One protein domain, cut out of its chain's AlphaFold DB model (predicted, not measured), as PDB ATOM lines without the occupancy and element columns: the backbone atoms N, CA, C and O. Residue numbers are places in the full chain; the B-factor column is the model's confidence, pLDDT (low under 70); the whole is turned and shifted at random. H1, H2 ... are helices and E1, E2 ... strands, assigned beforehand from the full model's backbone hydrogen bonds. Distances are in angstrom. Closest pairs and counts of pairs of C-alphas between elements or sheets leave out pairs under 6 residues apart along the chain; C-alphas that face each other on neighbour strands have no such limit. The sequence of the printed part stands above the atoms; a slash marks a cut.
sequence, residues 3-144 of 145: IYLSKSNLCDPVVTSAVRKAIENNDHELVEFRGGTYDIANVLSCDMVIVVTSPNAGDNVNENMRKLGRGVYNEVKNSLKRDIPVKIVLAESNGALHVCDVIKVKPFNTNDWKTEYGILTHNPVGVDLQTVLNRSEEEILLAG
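AT A GLANCE: This is residues 3 to 144 of the 145 residues of an uncharacterized protein of Bacteroidales bacterium (UniProt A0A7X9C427). One strongly twisted sheet of eight strands curls round helix H3, and the longest helix, H1, packs on the opposite face of the sheet, near E1, E2 and E3. Short H2 touches H3 and grazes the sheet, H4 touches H1, and H5 lies away from the sheet near the end of the printed part. The printed part has 142 residues, with five named helices and eight named strands in the order E1 H1 E2 H2 E3 E4 E5 H3 E6 E7 E8 H4 H5. The sheet is mixed, in the order E2 E1 E3 E6 E7 E8 E5 E4, and the class is mixed, helices and strands. The whole is compact, with a radius of gyration of the C-alphas of 14.1 A, and spans 42 by 36 by 28 A.

HOW THE PARTS SIT: E1, residues 3 to 7, is an inner strand, parallel to its neighbours E2, residues 29 to 31, and E3, residues 48 to 52. N 5 and O 31 are 2.8 A apart, and N 4 and O 48 are 2.9 A apart, both within hydrogen-bond range. H1, residues 13 to 25, is on the sheet at a height of 6.3 A; it lies over none of the strands, but only just, with 2 of its C-alphas falling on E3 and 2 on E6, residues 86 to 91. E1, H1 and E2 form a strand-helix-strand unit, two parallel neighbour strands with a helix between them in the chain, with a right-handed crossover. H2, residues 41 to 44, only grazes the sheet; E2, H2 and E3 form a split unit, with E1 between the two strands in the sheet, and its crossover is right-handed too. E3 is parallel to E6, with N 51 and O 87 at 2.8 A. E4, residues 60 to 62, is an edge strand and a hairpin with E5, residues 65 to 68, with N 65 and O 62 at 3.3 A. H3, residues 70 to 81, is on the face opposite H1, in three layers, helices on both faces of the sheet. Its C-alpha 77 is 6.1 A from C-alpha 105 of E7, residues 97 to 107, the closest pair of the two. H3 touches H2 with residues 75 to 79 alone; their closest C-alphas, Ser 79 and Leu 44, are 6.7 A apart. E6, E7 and E8, residues 118 to 122, form a meander, each strand the antiparallel neighbour of the one before. E7 bends by 74 degrees at residue 103 and pairs in a staggered way, with E6 over residues 97 to 101 and with E8 over 102 to 107. N 90 and O 98 are 2.8 A apart, as are N 119 and O 106. E8 is antiparallel to E5, with N 66 and O 120 at 2.9 A. H4, residues 129 to 133, lies over E6, only just, with 3 of its C-alphas falling on it, at a height of 8.1 A over the sheet. H1 touches H4 with residues 19 to 23 alone, the closest C-alphas being those of Ala 22 and Gln 130, 6.9 A. H5, residues 137 to 142, is not on the sheet and touches no helix. In H1, H3, H4 and H5 every O i to N i+4 pair is within hydrogen-bond range; H2 is too short for such a pair.

IN THESE COORDINATES: E1 begins at C-alpha 3, (-31.975, -11.598, -26.653). H1 measures 18.0 A and H3 16.3 A from first to last C-alpha. E6 measures 16.8 A and E7, the longest strand, 26.1 A, from C-alpha 97 at (-26.967, 5.209, -24.040). H5 ends at C-alpha 142, (-45.433, -8.992, -12.549).

THE WHOLE: The two C-alphas farthest apart, those of Asn 111 and Glu 138, are 42.5 A apart. The printed part has no cut and no long link. The mean pLDDT of the printed part is 83.9; residues 55 to 61 and 135 to 144 are under 70.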
ATOM      1  N   ILE A   3     -31.723 -12.979 -26.231       95.81
ATOM      2  CA  ILE A   3     -31.975 -11.598 -26.653       95.81
ATOM      3  C   ILE A   3     -31.678 -11.455 -28.141       95.81
ATOM      4  O   ILE A   3     -30.554 -11.677 -28.588       95.81
ATOM      5  N   TYR A   4     -32.679 -11.019 -28.905       96.56
ATOM      6  CA  TYR A   4     -32.501 -10.680 -30.309       96.56
ATOM      7  C   TYR A   4     -32.012  -9.239 -30.465       96.56
ATOM      8  O   TYR A   4     -32.722  -8.294 -30.120       96.56
ATOM      9  N   LEU A   5     -30.829  -9.050 -31.043       95.44
ATOM     10  CA  LEU A   5     -30.306  -7.738 -31.412       95.44
ATOM     11  C   LEU A   5     -30.723  -7.385 -32.843       95.44
ATOM     12  O   LEU A   5     -30.096  -7.788 -33.827       95.44
ATOM     13  N   SER A   6     -31.780  -6.585 -32.939       93.81
ATOM     14  CA  SER A   6     -32.259  -5.980 -34.175       93.81
ATOM     15  C   SER A   6     -31.456  -4.716 -34.475       93.81
ATOM     16  O   SER A   6     -31.382  -3.802 -33.654       93.81
ATOM     17  N   LYS A   7     -30.838  -4.635 -35.654       90.06
ATOM     18  CA  LYS A   7     -29.970  -3.505 -36.009       90.06
ATOM     19  C   LYS A   7     -30.208  -3.026 -37.427       90.06
ATOM     20  O   LYS A   7     -30.290  -3.816 -38.366       90.06
ATOM     21  N   SER A   8     -30.280  -1.708 -37.584       83.06
ATOM     22  CA  SER A   8     -30.228  -1.088 -38.908       83.06
ATOM     23  C   SER A   8     -28.866  -1.350 -39.554       83.06
ATOM     24  O   SER A   8     -27.844  -1.319 -38.880       83.06
ATOM     25  N   ASN A   9     -28.815  -1.510 -40.877       79.19
ATOM     26  CA  ASN A   9     -27.536  -1.567 -41.600       79.19
ATOM     27  C   ASN A   9     -26.725  -0.263 -41.489       79.19
ATOM     28  O   ASN A   9     -25.545  -0.245 -41.820       79.19
ATOM     29  N   LEU A  10     -27.366   0.820 -41.045       79.19
ATOM     30  CA  LEU A  10     -26.764   2.136 -40.848       79.19
ATOM     31  C   LEU A  10     -26.524   2.452 -39.360       79.19
ATOM     32  O   LEU A  10     -26.308   3.614 -39.018       79.19
ATOM     33  N   CYS A  11     -26.639   1.468 -38.459       82.00
ATOM     34  CA  CYS A  11     -26.364   1.663 -37.035       82.00
ATOM     35  C   CYS A  11     -24.895   2.028 -36.787       82.00
ATOM     36  O   CYS A  11     -24.009   1.586 -37.519       82.00
ATOM     37  N   ASP A  12     -24.633   2.767 -35.709       85.44
ATOM     38  CA  ASP A  12     -23.265   3.010 -35.254       85.44
ATOM     39  C   ASP A  12     -22.621   1.682 -34.782       85.44
ATOM     40  O   ASP A  12     -23.157   1.018 -33.877       85.44
ATOM     41  N   PRO A  13     -21.486   1.258 -35.373       87.19
ATOM     42  CA  PRO A  13     -20.772   0.060 -34.946       87.19
ATOM     43  C   PRO A  13     -20.324   0.096 -33.480       87.19
ATOM     44  O   PRO A  13     -20.292  -0.956 -32.839       87.19
ATOM     45  N   VAL A  14     -20.002   1.276 -32.940       87.38
ATOM     46  CA  VAL A  14     -19.573   1.461 -31.548       87.38
ATOM     47  C   VAL A  14     -20.733   1.176 -30.602       87.38
ATOM     48  O   VAL A  14     -20.587   0.350 -29.702       87.38
ATOM     49  N   VAL A  15     -21.905   1.767 -30.860       87.75
ATOM     50  CA  VAL A  15     -23.125   1.522 -30.071       87.75
ATOM     51  C   VAL A  15     -23.500   0.046 -30.126       87.75
ATOM     52  O   VAL A  15     -23.722  -0.587 -29.098       87.75
ATOM     53  N   THR A  16     -23.489  -0.544 -31.321       90.44
ATOM     54  CA  THR A  16     -23.821  -1.964 -31.494       90.44
ATOM     55  C   THR A  16     -22.847  -2.865 -30.729       90.44
ATOM     56  O   THR A  16     -23.264  -3.829 -30.097       90.44
ATOM     57  N   SER A  17     -21.548  -2.556 -30.758       91.56
ATOM     58  CA  SER A  17     -20.522  -3.293 -30.011       91.56
ATOM     59  C   SER A  17     -20.716  -3.180 -28.495       91.56
ATOM     60  O   SER A  17     -20.625  -4.186 -27.793       91.56
ATOM     61  N   ALA A  18     -21.047  -1.986 -27.993       89.69
ATOM     62  CA  ALA A  18     -21.348  -1.770 -26.579       89.69
ATOM     63  C   ALA A  18     -22.572  -2.581 -26.126       89.69
ATOM     64  O   ALA A  18     -22.507  -3.259 -25.103       89.69
ATOM     65  N   VAL A  19     -23.645  -2.586 -26.924       92.25
ATOM     66  CA  VAL A  19     -24.859  -3.367 -26.638       92.25
ATOM     67  C   VAL A  19     -24.566  -4.869 -26.626       92.25
ATOM     68  O   VAL A  19     -24.994  -5.552 -25.701       92.25
ATOM     69  N   ARG A  20     -23.793  -5.391 -27.592       94.31
ATOM     70  CA  ARG A  20     -23.394  -6.813 -27.597       94.31
ATOM     71  C   ARG A  20     -22.635  -7.196 -26.335       94.31
ATOM     72  O   ARG A  20     -23.025  -8.142 -25.666       94.31
ATOM     73  N   LYS A  21     -21.601  -6.421 -25.989       92.38
ATOM     74  CA  LYS A  21     -20.806  -6.663 -24.778       92.38
ATOM     75  C   LYS A  21     -21.663  -6.616 -23.523       92.38
ATOM     76  O   LYS A  21     -21.471  -7.433 -22.638       92.38
ATOM     77  N   ALA A  22     -22.603  -5.676 -23.436       91.12
ATOM     78  CA  ALA A  22     -23.507  -5.597 -22.298       91.12
ATOM     79  C   ALA A  22     -24.383  -6.855 -22.182       91.12
ATOM     80  O   ALA A  22     -24.493  -7.400 -21.092       91.12
ATOM     81  N   ILE A  23     -24.955  -7.343 -23.286       92.75
ATOM     82  CA  ILE A  23     -25.749  -8.584 -23.310       92.75
ATOM     83  C   ILE A  23     -24.896  -9.781 -22.864       92.75
ATOM     84  O   ILE A  23     -25.286 -10.510 -21.957       92.75
ATOM     85  N   GLU A  24     -23.714  -9.947 -23.458       91.50
ATOM     86  CA  GLU A  24     -22.805 -11.066 -23.175       91.50
ATOM     87  C   GLU A  24     -22.277 -11.038 -21.729       91.50
ATOM     88  O   GLU A  24     -22.207 -12.077 -21.083       91.50
ATOM     89  N   ASN A  25     -21.965  -9.855 -21.187       91.38
ATOM     90  CA  ASN A  25     -21.462  -9.691 -19.818       91.38
ATOM     91  C   ASN A  25     -22.505  -9.978 -18.726       91.38
ATOM     92  O   ASN A  25     -22.125 -10.106 -17.566       91.38
ATOM     93  N   ASN A  26     -23.797 -10.027 -19.066       89.69
ATOM     94  CA  ASN A  26     -24.874 -10.394 -18.139       89.69
ATOM     95  C   ASN A  26     -25.359 -11.838 -18.384       89.69
ATOM     96  O   ASN A  26     -26.503 -12.172 -18.084       89.69
ATOM     97  N   ASP A  27     -24.501 -12.690 -18.962       90.44
ATOM     98  CA  ASP A  27     -24.759 -14.116 -19.202       90.44
ATOM     99  C   ASP A  27     -26.048 -14.384 -20.006       90.44
ATOM    100  O   ASP A  27     -26.781 -15.354 -19.787       90.44
ATOM    101  N   HIS A  28     -26.362 -13.504 -20.960       92.25
ATOM    102  CA  HIS A  28     -27.483 -13.684 -21.880       92.25
ATOM    103  C   HIS A  28     -27.025 -14.220 -23.237       92.25
ATOM    104  O   HIS A  28     -25.962 -13.873 -23.751       92.25
ATOM    105  N   GLU A  29     -27.871 -15.037 -23.863       94.75
ATOM    106  CA  GLU A  29     -27.629 -15.539 -25.212       94.75
ATOM    107  C   GLU A  29     -27.968 -14.444 -26.230       94.75
ATOM    108  O   GLU A  29     -29.126 -14.052 -26.382       94.75
ATOM    109  N   LEU A  30     -26.956 -13.957 -26.948       95.19
ATOM    110  CA  LEU A  30     -27.130 -12.997 -28.032       95.19
ATOM    111  C   LEU A  30     -27.516 -13.705 -29.338       95.19
ATOM    112  O   LEU A  30     -26.765 -14.523 -29.870       95.19
ATOM    113  N   VAL A  31     -28.638 -13.290 -29.922       94.62
ATOM    114  CA  VAL A  31     -29.094 -13.708 -31.251       94.62
ATOM    115  C   VAL A  31     -29.097 -12.501 -32.172       94.62
ATOM    116  O   VAL A  31     -29.678 -11.468 -31.866       94.62
ATOM    117  N   GLU A  32     -28.478 -12.614 -33.340       91.19
ATOM    118  CA  GLU A  32     -28.493 -11.550 -34.342       91.19
ATOM    119  C   GLU A  32     -28.536 -12.146 -35.747       91.19
ATOM    120  O   GLU A  32     -27.992 -13.219 -36.014       91.19
ATOM    121  N   PHE A  33     -29.158 -11.431 -36.682       87.50
ATOM    122  CA  PHE A  33     -29.082 -11.808 -38.086       87.50
ATOM    123  C   PHE A  33     -27.671 -11.545 -38.639       87.50
ATOM    124  O   PHE A  33     -27.173 -10.416 -38.606       87.50
ATOM    125  N   ARG A  34     -27.033 -12.594 -39.177       80.31
ATOM    126  CA  ARG A  34     -25.663 -12.559 -39.731       80.31
ATOM    127  C   ARG A  34     -25.600 -12.662 -41.261       80.31
ATOM    128  O   ARG A  34     -24.531 -12.893 -41.815       80.31
ATOM    129  N   GLY A  35     -26.723 -12.447 -41.947       75.31
ATOM    130  CA  GLY A  35     -26.837 -12.607 -43.398       75.31
ATOM    131  C   GLY A  35     -27.480 -13.936 -43.802       75.31
ATOM    132  O   GLY A  35     -27.717 -14.807 -42.969       75.31
ATOM    133  N   GLY A  36     -27.788 -14.070 -45.093       76.25
ATOM    134  CA  GLY A  36     -28.523 -15.213 -45.645       76.25
ATOM    135  C   GLY A  36     -30.021 -14.944 -45.794       76.25
ATOM    136  O   GLY A  36     -30.450 -13.798 -45.937       76.25
ATOM    137  N   THR A  37     -30.823 -16.004 -45.804       76.88
ATOM    138  CA  THR A  37     -32.282 -15.880 -45.881       76.88
ATOM    139  C   THR A  37     -32.809 -15.336 -44.561       76.88
ATOM    140  O   THR A  37     -32.572 -15.918 -43.504       76.88
ATOM    141  N   TYR A  38     -33.510 -14.206 -44.618       74.94
ATOM    142  CA  TYR A  38     -34.159 -13.636 -43.446       74.94
ATOM    143  C   TYR A  38     -35.254 -14.577 -42.936       74.94
ATOM    144  O   TYR A  38     -36.187 -14.892 -43.677       74.94
ATOM    145  N   ASP A  39     -35.149 -14.980 -41.671       80.69
ATOM    146  CA  ASP A  39     -36.146 -15.794 -40.984       80.69
ATOM    147  C   ASP A  39     -36.533 -15.150 -39.650       80.69
ATOM    148  O   ASP A  39     -35.694 -14.902 -38.777       80.69
ATOM    149  N   ILE A  40     -37.831 -14.893 -39.501       88.56
ATOM    150  CA  ILE A  40     -38.418 -14.327 -38.288       88.56
ATOM    151  C   ILE A  40     -38.418 -15.336 -37.131       88.56
ATOM    152  O   ILE A  40     -38.499 -14.921 -35.979       88.56
ATOM    153  N   ALA A  41     -38.295 -16.645 -37.394       88.12
ATOM    154  CA  ALA A  41     -38.318 -17.684 -36.363       88.12
ATOM    155  C   ALA A  41     -37.264 -17.454 -35.269       88.12
ATOM    156  O   ALA A  41     -37.550 -17.640 -34.088       88.12
ATOM    157  N   ASN A  42     -36.080 -16.961 -35.646       88.19
ATOM    158  CA  ASN A  42     -35.030 -16.616 -34.688       88.19
ATOM    159  C   ASN A  42     -35.484 -15.524 -33.714       88.19
ATOM    160  O   ASN A  42     -35.303 -15.674 -32.509       88.19
ATOM    161  N   VAL A  43     -36.137 -14.474 -34.226       91.56
ATOM    162  CA  VAL A  43     -36.701 -13.383 -33.413       91.56
ATOM    163  C   VAL A  43     -37.763 -13.921 -32.463       91.56
ATOM    164  O   VAL A  43     -37.757 -13.601 -31.282       91.56
ATOM    165  N   LEU A  44     -38.656 -14.769 -32.976       91.44
ATOM    166  CA  LEU A  44     -39.775 -15.316 -32.207       91.44
ATOM    167  C   LEU A  44     -39.354 -16.343 -31.149       91.44
ATOM    168  O   LEU A  44     -40.158 -16.669 -30.285       91.44
ATOM    169  N   SER A  45     -38.124 -16.855 -31.221       92.62
ATOM    170  CA  SER A  45     -37.553 -17.747 -30.204       92.62
ATOM    171  C   SER A  45     -36.883 -17.012 -29.038       92.62
ATOM    172  O   SER A  45     -36.373 -17.670 -28.137       92.62
ATOM    173  N   CYS A  46     -36.811 -15.679 -29.089       95.25
ATOM    174  CA  CYS A  46     -36.127 -14.859 -28.093       95.25
ATOM    175  C   CYS A  46     -37.105 -14.310 -27.048       95.25
ATOM    176  O   CYS A  46     -38.255 -14.010 -27.361       95.25
ATOM    177  N   ASP A  47     -36.601 -14.098 -25.835       94.94
ATOM    178  CA  ASP A  47     -37.350 -13.540 -24.703       94.94
ATOM    179  C   ASP A  47     -37.497 -12.015 -24.809       94.94
ATOM    180  O   ASP A  47     -38.387 -11.423 -24.210       94.94
ATOM    181  N   MET A  48     -36.602 -11.355 -25.553       95.19
ATOM    182  CA  MET A  48     -36.596  -9.904 -25.741       95.19
ATOM    183  C   MET A  48     -35.976  -9.529 -27.085       95.19
ATOM    184  O   MET A  48     -35.066 -10.199 -27.579       95.19
ATOM    185  N   VAL A  49     -36.421  -8.404 -27.646       96.25
ATOM    186  CA  VAL A  49     -35.763  -7.734 -28.771       96.25
ATOM    187  C   VAL A  49     -35.172  -6.402 -28.325       96.25
ATOM    188  O   VAL A  49     -35.877  -5.553 -27.784       96.25
ATOM    189  N   ILE A  50     -33.892  -6.186 -28.614       95.62
ATOM    190  CA  ILE A  50     -33.222  -4.894 -28.465       95.62
ATOM    191  C   ILE A  50     -32.959  -4.326 -29.857       95.62
ATOM    192  O   ILE A  50     -32.333  -4.969 -30.696       95.62
ATOM    193  N   VAL A  51     -33.447  -3.114 -30.099       93.94
ATOM    194  CA  VAL A  51     -33.342  -2.402 -31.371       93.94
ATOM    195  C   VAL A  51     -32.257  -1.339 -31.280       93.94
ATOM    196  O   VAL A  51     -32.301  -0.472 -30.411       93.94
ATOM    197  N   VAL A  52     -31.322  -1.356 -32.227       91.12
ATOM    198  CA  VAL A  52     -30.340  -0.288 -32.439       91.12
ATOM    199  C   VAL A  52     -30.612   0.366 -33.790       91.12
ATOM    200  O   VAL A  52     -30.444  -0.241 -34.857       91.12
ATOM    201  N   THR A  53     -31.066   1.617 -33.754       82.50
ATOM    202  CA  THR A  53     -31.347   2.406 -34.959       82.50
ATOM    203  C   THR A  53     -30.099   3.145 -35.448       82.50
ATOM    204  O   THR A  53     -29.050   3.140 -34.806       82.50
ATOM    205  N   SER A  54     -30.179   3.750 -36.635       72.31
ATOM    206  CA  SER A  54     -29.096   4.598 -37.137       72.31
ATOM    207  C   SER A  54     -29.114   5.966 -36.452       72.31
ATOM    208  O   SER A  54     -30.202   6.511 -36.281       72.31
ATOM    209  N   PRO A  55     -27.949   6.547 -36.116       57.41
ATOM    210  CA  PRO A  55     -27.866   7.949 -35.704       57.41
ATOM    211  C   PRO A  55     -28.070   8.926 -36.877       57.41
ATOM    212  O   PRO A  55     -28.449  10.069 -36.654       57.41
ATOM    213  N   ASN A  56     -27.816   8.482 -38.119       48.41
ATOM    214  CA  ASN A  56     -27.779   9.325 -39.326       48.41
ATOM    215  C   ASN A  56     -28.977   9.164 -40.249       48.41
ATOM    216  O   ASN A  56     -29.119   9.911 -41.218       48.41
ATOM    217  N   ALA A  57     -29.822   8.173 -40.004       49.56
ATOM    218  CA  ALA A  57     -31.126   8.222 -40.616       49.56
ATOM    219  C   ALA A  57     -31.798   9.470 -40.007       49.56
ATOM    220  O   ALA A  57     -31.693   9.699 -38.804       49.56
ATOM    221  N   GLY A  58     -32.278  10.390 -40.845       47.47
ATOM    222  CA  GLY A  58     -32.793  11.704 -40.434       47.47
ATOM    223  C   GLY A  58     -34.097  11.572 -39.638       47.47
ATOM    224  O   GLY A  58     -35.159  11.991 -40.104       47.47
ATOM    225  N   ASP A  59     -34.019  10.927 -38.471       51.38
ATOM    226  CA  ASP A  59     -34.999   9.939 -37.995       51.38
ATOM    227  C   ASP A  59     -35.753  10.337 -36.742       51.38
ATOM    228  O   ASP A  59     -36.582   9.565 -36.263       51.38
ATOM    229  N   ASN A  60     -35.557  11.547 -36.237       60.62
ATOM    230  CA  ASN A  60     -36.446  12.070 -35.216       60.62
ATOM    231  C   ASN A  60     -37.670  12.648 -35.921       60.62
ATOM    232  O   ASN A  60     -37.701  13.822 -36.272       60.62
ATOM    233  N   VAL A  61     -38.695  11.814 -36.137       68.19
ATOM    234  CA  VAL A  61     -40.027  12.343 -36.494       68.19
ATOM    235  C   VAL A  61     -40.492  13.287 -35.376       68.19
ATOM    236  O   VAL A  61     -41.088  14.325 -35.646       68.19
ATOM    237  N   ASN A  62     -40.173  12.930 -34.127       79.00
ATOM    238  CA  ASN A  62     -40.146  13.782 -32.938       79.00
ATOM    239  C   ASN A  62     -39.312  13.090 -31.837       79.00
ATOM    240  O   ASN A  62     -38.683  12.062 -32.095       79.00
ATOM    241  N   GLU A  63     -39.319  13.626 -30.613       78.44
ATOM    242  CA  GLU A  63     -38.538  13.120 -29.470       78.44
ATOM    243  C   GLU A  63     -38.717  11.613 -29.215       78.44
ATOM    244  O   GLU A  63     -37.725  10.930 -28.965       78.44
ATOM    245  N   ASN A  64     -39.929  11.078 -29.412       87.62
ATOM    246  CA  ASN A  64     -40.299   9.699 -29.062       87.62
ATOM    247  C   ASN A  64     -40.545   8.782 -30.268       87.62
ATOM    248  O   ASN A  64     -41.091   7.681 -30.128       87.62
ATOM    249  N   MET A  65     -40.229   9.251 -31.474       89.25
ATOM    250  CA  MET A  65     -40.510   8.539 -32.715       89.25
ATOM    251  C   MET A  65     -39.248   8.400 -33.557       89.25
ATOM    252  O   MET A  65     -38.558   9.385 -33.822       89.25
ATOM    253  N   ARG A  66     -38.980   7.170 -34.006       87.06
ATOM    254  CA  ARG A  66     -37.815   6.809 -34.822       87.06
ATOM    255  C   ARG A  66     -38.254   6.129 -36.107       87.06
ATOM    256  O   ARG A  66     -39.151   5.281 -36.066       87.06
ATOM    257  N   LYS A  67     -37.658   6.491 -37.245       88.25
ATOM    258  CA  LYS A  67     -37.899   5.759 -38.495       88.25
ATOM    259  C   LYS A  67     -37.106   4.453 -38.496       88.25
ATOM    260  O   LYS A  67     -36.126   4.294 -37.776       88.25
ATOM    261  N   LEU A  68     -37.598   3.483 -39.258       88.06
ATOM    262  CA  LEU A  68     -37.047   2.142 -39.360       88.06
ATOM    263  C   LEU A  68     -37.053   1.671 -40.813       88.06
ATOM    264  O   LEU A  68     -38.055   1.807 -41.520       88.06
ATOM    265  N   GLY A  69     -35.994   0.964 -41.207       88.25
ATOM    266  CA  GLY A  69     -36.013   0.121 -42.400       88.25
ATOM    267  C   GLY A  69     -36.978  -1.063 -42.263       88.25
ATOM    268  O   GLY A  69     -37.363  -1.464 -41.161       88.25
ATOM    269  N   ARG A  70     -37.351  -1.672 -43.394       88.25
ATOM    270  CA  ARG A  70     -38.369  -2.738 -43.457       88.25
ATOM    271  C   ARG A  70     -38.027  -3.967 -42.610       88.25
ATOM    272  O   ARG A  70     -38.936  -4.564 -42.041       88.25
ATOM    273  N   GLY A  71     -36.748  -4.343 -42.541       89.31
ATOM    274  CA  GLY A  71     -36.279  -5.480 -41.736       89.31
ATOM    275  C   GLY A  71     -36.600  -5.279 -40.257       89.31
ATOM    276  O   GLY A  71     -37.448  -5.983 -39.716       89.31
ATOM    277  N   VAL A  72     -36.030  -4.230 -39.662       91.44
ATOM    278  CA  VAL A  72     -36.264  -3.851 -38.259       91.44
ATOM    279  C   VAL A  72     -37.751  -3.628 -37.977       91.44
ATOM    280  O   VAL A  72     -38.272  -4.108 -36.975       91.44
ATOM    281  N   TYR A  73     -38.479  -2.969 -38.885       93.38
ATOM    282  CA  TYR A  73     -39.930  -2.810 -38.754       93.38
ATOM    283  C   TYR A  73     -40.659  -4.153 -38.606       93.38
ATOM    284  O   TYR A  73     -41.521  -4.292 -37.739       93.38
ATOM    285  N   ASN A  74     -40.339  -5.136 -39.453       93.00
ATOM    286  CA  ASN A  74     -40.985  -6.443 -39.409       93.00
ATOM    287  C   ASN A  74     -40.639  -7.198 -38.124       93.00
ATOM    288  O   ASN A  74     -41.519  -7.842 -37.563       93.00
ATOM    289  N   GLU A  75     -39.398  -7.106 -37.652       94.75
ATOM    290  CA  GLU A  75     -38.962  -7.716 -36.390       94.75
ATOM    291  C   GLU A  75     -39.786  -7.153 -35.229       94.75
ATOM    292  O   GLU A  75     -40.528  -7.892 -34.587       94.75
ATOM    293  N   VAL A  76     -39.787  -5.826 -35.068       95.31
ATOM    294  CA  VAL A  76     -40.541  -5.131 -34.013       95.31
ATOM    295  C   VAL A  76     -42.036  -5.436 -34.096       95.31
ATOM    296  O   VAL A  76     -42.664  -5.759 -33.090       95.31
ATOM    297  N   LYS A  77     -42.628  -5.365 -35.294       96.00
ATOM    298  CA  LYS A  77     -44.061  -5.619 -35.489       96.00
ATOM    299  C   LYS A  77     -44.452  -7.025 -35.036       96.00
ATOM    300  O   LYS A  77     -45.505  -7.195 -34.424       96.00
ATOM    301  N   ASN A  78     -43.655  -8.032 -35.389       95.31
ATOM    302  CA  ASN A  78     -43.965  -9.416 -35.044       95.31
ATOM    303  C   ASN A  78     -43.732  -9.696 -33.558       95.31
ATOM    304  O   ASN A  78     -44.555 -10.390 -32.966       95.31
ATOM    305  N   SER A  79     -42.694  -9.114 -32.957       95.88
ATOM    306  CA  SER A  79     -42.432  -9.224 -31.520       95.88
ATOM    307  C   SER A  79     -43.559  -8.622 -30.687       95.88
ATOM    308  O   SER A  79     -44.124  -9.315 -29.849       95.88
ATOM    309  N   LEU A  80     -43.985  -7.392 -31.000       94.62
ATOM    310  CA  LEU A  80     -45.097  -6.743 -30.295       94.62
ATOM    311  C   LEU A  80     -46.417  -7.514 -30.437       94.62
ATOM    312  O   LEU A  80     -47.201  -7.569 -29.503       94.62
ATOM    313  N   LYS A  81     -46.672  -8.148 -31.590       94.75
ATOM    314  CA  LYS A  81     -47.868  -8.988 -31.795       94.75
ATOM    315  C   LYS A  81     -47.861 -10.265 -30.934       94.75
ATOM    316  O   LYS A  81     -48.896 -10.915 -30.800       94.75
ATOM    317  N   ARG A  82     -46.693 -10.674 -30.445       92.44
ATOM    318  CA  ARG A  82     -46.473 -11.881 -29.640       92.44
ATOM    319  C   ARG A  82     -46.184 -11.557 -28.178       92.44
ATOM    320  O   ARG A  82     -45.739 -12.448 -27.468       92.44
ATOM    321  N   ASP A  83     -46.379 -10.301 -27.777       93.62
ATOM    322  CA  ASP A  83     -46.068  -9.806 -26.437       93.62
ATOM    323  C   ASP A  83     -44.602 -10.043 -26.029       93.62
ATOM    324  O   ASP A  83     -44.271 -10.089 -24.849       93.62
ATOM    325  N   ILE A  84     -43.697 -10.156 -27.013       94.25
ATOM    326  CA  ILE A  84     -42.254 -10.195 -26.767       94.25
ATOM    327  C   ILE A  84     -41.806  -8.754 -26.491       94.25
ATOM    328  O   ILE A  84     -41.972  -7.899 -27.373       94.25
ATOM    329  N   PRO A  85     -41.214  -8.462 -25.318       94.88
ATOM    330  CA  PRO A  85     -40.713  -7.137 -24.990       94.88
ATOM    331  C   PRO A  85     -39.744  -6.613 -26.049       94.88
ATOM    332  O   PRO A  85     -38.770  -7.274 -26.414       94.88
ATOM    333  N   VAL A  86     -39.989  -5.387 -26.513       96.00
ATOM    334  CA  VAL A  86     -39.103  -4.693 -27.448       96.00
ATOM    335  C   VAL A  86     -38.567  -3.430 -26.788       96.00
ATOM    336  O   VAL A  86     -39.329  -2.604 -26.282       96.00
ATOM    337  N   LYS A  87     -37.247  -3.273 -26.813       95.00
ATOM    338  CA  LYS A  87     -36.527  -2.105 -26.307       95.00
ATOM    339  C   LYS A  87     -35.788  -1.421 -27.449       95.00
ATOM    340  O   LYS A  87     -35.351  -2.089 -28.381       95.00
ATOM    341  N   ILE A  88     -35.619  -0.107 -27.379       93.19
ATOM    342  CA  ILE A  88     -34.776   0.657 -28.305       93.19
ATOM    343  C   ILE A  88     -33.626   1.308 -27.547       93.19
ATOM    344  O   ILE A  88     -33.838   1.879 -26.481       93.19
ATOM    345  N   VAL A  89     -32.423   1.231 -28.115       91.44
ATOM    346  CA  VAL A  89     -31.232   1.925 -27.621       91.44
ATOM    347  C   VAL A  89     -31.085   3.241 -28.373       91.44
ATOM    348  O   VAL A  89     -31.002   3.262 -29.602       91.44
ATOM    349  N   LEU A  90     -31.042   4.334 -27.623       86.50
ATOM    350  CA  LEU A  90     -30.851   5.691 -28.109       86.50
ATOM    351  C   LEU A  90     -29.491   6.190 -27.632       86.50
ATOM    352  O   LEU A  90     -29.210   6.161 -26.438       86.50
ATOM    353  N   ALA A  91     -28.657   6.639 -28.565       80.75
ATOM    354  CA  ALA A  91     -27.389   7.277 -28.242       80.75
ATOM    355  C   ALA A  91     -27.571   8.797 -28.175       80.75
ATOM    356  O   ALA A  91     -28.100   9.404 -29.109       80.75
ATOM    357  N   GLU A  92     -27.132   9.404 -27.078       74.81
ATOM    358  CA  GLU A  92     -27.082  10.852 -26.906       74.81
ATOM    359  C   GLU A  92     -25.798  11.454 -27.487       74.81
ATOM    360  O   GLU A  92     -24.785  10.780 -27.678       74.81
ATOM    361  N   SER A  93     -25.808  12.769 -27.724       71.12
ATOM    362  CA  SER A  93     -24.647  13.508 -28.241       71.12
ATOM    363  C   SER A  93     -23.434  13.495 -27.304       71.12
ATOM    364  O   SER A  93     -22.316  13.739 -27.746       71.12
ATOM    365  N   ASN A  94     -23.645  13.236 -26.012       71.75
ATOM    366  CA  ASN A  94     -22.593  13.078 -25.003       71.75
ATOM    367  C   ASN A  94     -22.030  11.637 -24.947       71.75
ATOM    368  O   ASN A  94     -21.129  11.375 -24.152       71.75
ATOM    369  N   GLY A  95     -22.550  10.712 -25.766       70.56
ATOM    370  CA  GLY A  95     -22.173   9.298 -25.783       70.56
ATOM    371  C   GLY A  95     -22.931   8.409 -24.791       70.56
ATOM    372  O   GLY A  95     -22.680   7.203 -24.767       70.56
ATOM    373  N   ALA A  96     -23.851   8.956 -23.992       77.62
ATOM    374  CA  ALA A  96     -24.718   8.171 -23.120       77.62
ATOM    375  C   ALA A  96     -25.689   7.315 -23.942       77.62
ATOM    376  O   ALA A  96     -26.134   7.709 -25.024       77.62
ATOM    377  N   LEU A  97     -26.016   6.130 -23.426       83.31
ATOM    378  CA  LEU A  97     -26.967   5.209 -24.040       83.31
ATOM    379  C   LEU A  97     -28.199   5.091 -23.147       83.31
ATOM    380  O   LEU A  97     -28.093   4.689 -21.992       83.31
ATOM    381  N   HIS A  98     -29.367   5.397 -23.701       86.75
ATOM    382  CA  HIS A  98     -30.650   5.248 -23.024       86.75
ATOM    383  C   HIS A  98     -31.449   4.130 -23.666       86.75
ATOM    384  O   HIS A  98     -31.531   4.029 -24.891       86.75
ATOM    385  N   VAL A  99     -32.079   3.310 -22.837       90.69
ATOM    386  CA  VAL A  99     -32.935   2.221 -23.289       90.69
ATOM    387  C   VAL A  99     -34.378   2.550 -22.971       90.69
ATOM    388  O   VAL A  99     -34.726   2.790 -21.819       90.69
ATOM    389  N   CYS A 100     -35.216   2.568 -24.003       92.19
ATOM    390  CA  CYS A 100     -36.629   2.908 -23.887       92.19
ATOM    391  C   CYS A 100     -37.512   1.734 -24.303       92.19
ATOM    392  O   CYS A 100     -37.178   0.972 -25.215       92.19
ATOM    393  N   ASP A 101     -38.683   1.640 -23.685       93.38
ATOM    394  CA  ASP A 101     -39.696   0.660 -24.061       93.38
ATOM    395  C   ASP A 101     -40.361   1.052 -25.369       93.38
ATOM    396  O   ASP A 101     -40.813   2.186 -25.539       93.38
ATOM    397  N   VAL A 102     -40.455   0.107 -26.297       94.62
ATOM    398  CA  VAL A 102     -41.174   0.317 -27.547       94.62
ATOM    399  C   VAL A 102     -42.657   0.067 -27.315       94.62
ATOM    400  O   VAL A 102     -43.064  -1.019 -26.922       94.62
ATOM    401  N   ILE A 103     -43.471   1.080 -27.601       94.50
ATOM    402  CA  ILE A 103     -44.920   1.052 -27.379       94.50
ATOM    403  C   ILE A 103     -45.630   0.472 -28.600       94.50
ATOM    404  O   ILE A 103     -46.556  -0.325 -28.490       94.50
ATOM    405  N   LYS A 104     -45.242   0.930 -29.795       95.19
ATOM    406  CA  LYS A 104     -45.880   0.524 -31.049       95.19
ATOM    407  C   LYS A 104     -44.991   0.791 -32.247       95.19
ATOM    408  O   LYS A 104     -44.089   1.626 -32.208       95.19
ATOM    409  N   VAL A 105     -45.334   0.143 -33.354       95.56
ATOM    410  CA  VAL A 105     -44.751   0.410 -34.666       95.56
ATOM    411  C   VAL A 105     -45.858   0.516 -35.714       95.56
ATOM    412  O   VAL A 105     -46.858  -0.199 -35.644       95.56
ATOM    413  N   LYS A 106     -45.708   1.422 -36.681       94.94
ATOM    414  CA  LYS A 106     -46.662   1.613 -37.786       94.94
ATOM    415  C   LYS A 106     -45.936   1.816 -39.119       94.94
ATOM    416  O   LYS A 106     -44.807   2.302 -39.105       94.94
ATOM    417  N   PRO A 107     -46.543   1.459 -40.263       93.00
ATOM    418  CA  PRO A 107     -45.972   1.796 -41.563       93.00
ATOM    419  C   PRO A 107     -45.910   3.323 -41.743       93.00
ATOM    420  O   PRO A 107     -46.751   4.047 -41.201       93.00
ATOM    421  N   PHE A 108     -44.917   3.804 -42.491       89.50
ATOM    422  CA  PHE A 108     -44.725   5.222 -42.803       89.50
ATOM    423  C   PHE A 108     -44.553   5.451 -44.302       89.50
ATOM    424  O   PHE A 108     -45.490   5.916 -44.944       89.50
ATOM    425  N   ASN A 109     -43.413   5.065 -44.876       85.44
ATOM    426  CA  ASN A 109     -43.158   5.168 -46.306       85.44
ATOM    427  C   ASN A 109     -42.919   3.776 -46.897       85.44
ATOM    428  O   ASN A 109     -41.793   3.297 -46.994       85.44
ATOM    429  N   THR A 110     -43.988   3.108 -47.332       83.31
ATOM    430  CA  THR A 110     -43.897   1.733 -47.852       83.31
ATOM    431  C   THR A 110     -43.096   1.608 -49.150       83.31
ATOM    432  O   THR A 110     -42.787   0.485 -49.549       83.31
ATOM    433  N   ASN A 111     -42.751   2.729 -49.794       85.12
ATOM    434  CA  ASN A 111     -41.911   2.768 -50.991       85.12
ATOM    435  C   ASN A 111     -40.412   2.794 -50.651       85.12
ATOM    436  O   ASN A 111     -39.601   2.320 -51.447       85.12
ATOM    437  N   ASP A 112     -40.037   3.280 -49.464       79.56
ATOM    438  CA  ASP A 112     -38.663   3.232 -48.965       79.56
ATOM    439  C   ASP A 112     -38.494   2.085 -47.968       79.56
ATOM    440  O   ASP A 112     -38.655   2.205 -46.757       79.56
ATOM    441  N   TRP A 113     -38.131   0.926 -48.504       78.62
ATOM    442  CA  TRP A 113     -37.919  -0.282 -47.718       78.62
ATOM    443  C   TRP A 113     -36.601  -0.292 -46.932       78.62
ATOM    444  O   TRP A 113     -36.433  -1.160 -46.070       78.62
ATOM    445  N   LYS A 114     -35.660   0.615 -47.216       75.06
ATOM    446  CA  LYS A 114     -34.316   0.584 -46.620       75.06
ATOM    447  C   LYS A 114     -34.230   1.430 -45.361       75.06
ATOM    448  O   LYS A 114     -33.635   0.974 -44.387       75.06
ATOM    449  N   THR A 115     -34.823   2.619 -45.380       71.38
ATOM    450  CA  THR A 115     -34.588   3.638 -44.348       71.38
ATOM    451  C   THR A 115     -35.860   4.114 -43.661       71.38
ATOM    452  O   THR A 115     -35.869   4.217 -42.440       71.38
ATOM    453  N   GLU A 116     -36.956   4.314 -44.394       81.44
ATOM    454  CA  GLU A 116     -38.147   4.995 -43.859       81.44
ATOM    455  C   GLU A 116     -39.439   4.163 -43.912       81.44
ATOM    456  O   GLU A 116     -40.552   4.693 -43.917       81.44
ATOM    457  N   TYR A 117     -39.321   2.839 -43.931       88.50
ATOM    458  CA  TYR A 117     -40.471   1.954 -44.105       88.50
ATOM    459  C   TYR A 117     -41.506   2.095 -42.985       88.50
ATOM    460  O   TYR A 117     -42.715   2.136 -43.235       88.50
ATOM    461  N   GLY A 118     -41.035   2.146 -41.741       90.88
ATOM    462  CA  GLY A 118     -41.878   2.205 -40.555       90.88
ATOM    463  C   GLY A 118     -41.470   3.307 -39.594       90.88
ATOM    464  O   GLY A 118     -40.360   3.822 -39.653       90.88
ATOM    465  N   ILE A 119     -42.375   3.636 -38.678       92.00
ATOM    466  CA  ILE A 119     -42.085   4.461 -37.510       92.00
ATOM    467  C   ILE A 119     -42.343   3.652 -36.249       92.00
ATOM    468  O   ILE A 119     -43.442   3.129 -36.044       92.00
ATOM    469  N   LEU A 120     -41.332   3.615 -35.395       93.00
ATOM    470  CA  LEU A 120     -41.369   3.121 -34.032       93.00
ATOM    471  C   LEU A 120     -41.696   4.271 -33.082       93.00
ATOM    472  O   LEU A 120     -41.180   5.374 -33.239       93.00
ATOM    473  N   THR A 121     -42.557   4.022 -32.102       94.25
ATOM    474  CA  THR A 121     -42.832   4.937 -30.986       94.25
ATOM    475  C   THR A 121     -42.385   4.281 -29.690       94.25
ATOM    476  O   THR A 121     -42.767   3.139 -29.431       94.25
ATOM    477  N   HIS A 122     -41.607   4.996 -28.883       92.75
ATOM    478  CA  HIS A 122     -41.115   4.519 -27.593       92.75
ATOM    479  C   HIS A 122     -41.568   5.419 -26.441       92.75
ATOM    480  O   HIS A 122     -42.064   6.527 -26.654       92.75
ATOM    481  N   ASN A 123     -41.427   4.922 -25.216       90.75
ATOM    482  CA  ASN A 123     -41.620   5.707 -24.006       90.75
ATOM    483  C   ASN A 123     -40.531   6.801 -23.926       90.75
ATOM    484  O   ASN A 123     -39.374   6.495 -24.223       90.75
ATOM    485  N   PRO A 124     -40.861   8.055 -23.563       82.56
ATOM    486  CA  PRO A 124     -39.860   9.101 -23.321       82.56
ATOM    487  C   PRO A 124     -38.918   8.794 -22.154       82.56
ATOM    488  O   PRO A 124     -37.820   9.340 -22.098       82.56
ATOM    489  N   VAL A 125     -39.340   7.958 -21.202       82.50
ATOM    490  CA  VAL A 125     -38.516   7.621 -20.039       82.50
ATOM    491  C   VAL A 125     -37.590   6.466 -20.397       82.50
ATOM    492  O   VAL A 125     -38.037   5.329 -20.562       82.50
ATOM    493  N   GLY A 126     -36.302   6.778 -20.521       81.50
ATOM    494  CA  GLY A 126     -35.241   5.798 -20.715       81.50
ATOM    495  C   GLY A 126     -34.572   5.392 -19.403       81.50
ATOM    496  O   GLY A 126     -34.481   6.186 -18.467       81.50
ATOM    497  N   VAL A 127     -34.065   4.166 -19.358       86.88
ATOM    498  CA  VAL A 127     -33.220   3.639 -18.276       86.88
ATOM    499  C   VAL A 127     -31.878   3.166 -18.836       86.88
ATOM    500  O   VAL A 127     -31.694   3.105 -20.052       86.88
ATOM    501  N   ASP A 128     -30.938   2.825 -17.959       85.56
ATOM    502  CA  ASP A 128     -29.667   2.234 -18.374       85.56
ATOM    503  C   ASP A 128     -29.859   0.797 -18.897       85.56
ATOM    504  O   ASP A 128     -30.713   0.043 -18.415       85.56
ATOM    505  N   LEU A 129     -29.051   0.400 -19.885       83.81
ATOM    506  CA  LEU A 129     -29.117  -0.935 -20.480       83.81
ATOM    507  C   LEU A 129     -28.889  -2.037 -19.443       83.81
ATOM    508  O   LEU A 129     -29.589  -3.043 -19.464       83.81
ATOM    509  N   GLN A 130     -27.965  -1.847 -18.506       83.56
ATOM    510  CA  GLN A 130     -27.663  -2.833 -17.475       83.56
ATOM    511  C   GLN A 130     -28.857  -3.048 -16.539       83.56
ATOM    512  O   GLN A 130     -29.129  -4.178 -16.142       83.56
ATOM    513  N   THR A 131     -29.636  -1.997 -16.255       85.12
ATOM    514  CA  THR A 131     -30.903  -2.126 -15.518       85.12
ATOM    515  C   THR A 131     -31.897  -3.008 -16.263       85.12
ATOM    516  O   THR A 131     -32.579  -3.804 -15.629       85.12
ATOM    517  N   VAL A 132     -31.977  -2.900 -17.593       84.00
ATOM    518  CA  VAL A 132     -32.880  -3.725 -18.416       84.00
ATOM    519  C   VAL A 132     -32.458  -5.192 -18.430       84.00
ATOM    520  O   VAL A 132     -33.324  -6.061 -18.385       84.00
ATOM    521  N   LEU A 133     -31.154  -5.458 -18.490       85.44
ATOM    522  CA  LEU A 133     -30.609  -6.817 -18.534       85.44
ATOM    523  C   LEU A 133     -30.685  -7.521 -17.168       85.44
ATOM    524  O   LEU A 133     -30.940  -8.714 -17.100       85.44
ATOM    525  N   ASN A 134     -30.556  -6.774 -16.069       81.06
ATOM    526  CA  ASN A 134     -30.593  -7.328 -14.712       81.06
ATOM    527  C   ASN A 134     -32.001  -7.563 -14.148       81.06
ATOM    528  O   ASN A 134     -32.124  -7.970 -12.990       81.06
ATOM    529  N   ARG A 135     -33.070  -7.289 -14.908       68.12
ATOM    530  CA  ARG A 135     -34.434  -7.531 -14.416       68.12
ATOM    531  C   ARG A 135     -34.638  -9.032 -14.241       68.12
ATOM    532  O   ARG A 135     -34.479  -9.800 -15.185       68.12
ATOM    533  N   SER A 136     -34.964  -9.443 -13.018       56.78
ATOM    534  CA  SER A 136     -35.214 -10.849 -12.690       56.78
ATOM    535  C   SER A 136     -36.473 -11.376 -13.395       56.78
ATOM    536  O   SER A 136     -37.369 -10.604 -13.746       56.78
ATOM    537  N   GLU A 137     -36.572 -12.700 -13.570       52.16
ATOM    538  CA  GLU A 137     -37.757 -13.366 -14.144       52.16
ATOM    539  C   GLU A 137     -39.066 -12.992 -13.411       52.16
ATOM    540  O   GLU A 137     -40.127 -12.914 -14.033       52.16
ATOM    541  N   GLU A 138     -38.997 -12.676 -12.114       49.84
ATOM    542  CA  GLU A 138     -40.144 -12.261 -11.295       49.84
ATOM    543  C   GLU A 138     -40.708 -10.884 -11.699       49.84
ATOM    544  O   GLU A 138     -41.923 -10.682 -11.672       49.84
ATOM    545  N   GLU A 139     -39.870  -9.944 -12.149       55.28
ATOM    546  CA  GLU A 139     -40.334  -8.625 -12.612       55.28
ATOM    547  C   GLU A 139     -41.011  -8.690 -13.989       55.28
ATOM    548  O   GLU A 139     -41.893  -7.883 -14.291       55.28
ATOM    549  N   ILE A 140     -40.621  -9.662 -14.819       51.53
ATOM    550  CA  ILE A 140     -41.224  -9.910 -16.136       51.53
ATOM    551  C   ILE A 140     -42.633 -10.498 -15.968       51.53
ATOM    552  O   ILE A 140     -43.552 -10.102 -16.682       51.53
ATOM    553  N   LEU A 141     -42.826 -11.378 -14.980       42.34
ATOM    554  CA  LEU A 141     -44.130 -11.964 -14.647       42.34
ATOM    555  C   LEU A 141     -45.099 -10.954 -14.010       42.34
ATOM    556  O   LEU A 141     -46.301 -11.019 -14.259       42.34
ATOM    557  N   LEU A 142     -44.599 -10.002 -13.216       42.81
ATOM    558  CA  LEU A 142     -45.433  -8.992 -12.549       42.81
ATOM    559  C   LEU A 142     -45.849  -7.825 -13.459       42.81
ATOM    560  O   LEU A 142     -46.838  -7.160 -13.166       42.81
ATOM    561  N   ALA A 143     -45.144  -7.585 -14.567       46.72
ATOM    562  CA  ALA A 143     -45.517  -6.573 -15.562       46.72
ATOM    563  C   ALA A 143     -46.591  -7.049 -16.566       46.72
ATOM    564  O   ALA A 143     -47.016  -6.265 -17.415       46.72
ATOM    565  N   GLY A 144     -47.007  -8.320 -16.488       44.03
ATOM    566  CA  GLY A 144     -47.982  -8.957 -17.381       44.03
ATOM    567  C   GLY A 144     -49.384  -9.182 -16.794       44.03
ATOM    568  O   GLY A 144     -50.149  -9.923 -17.408       44.03
TER     569      GLY A 144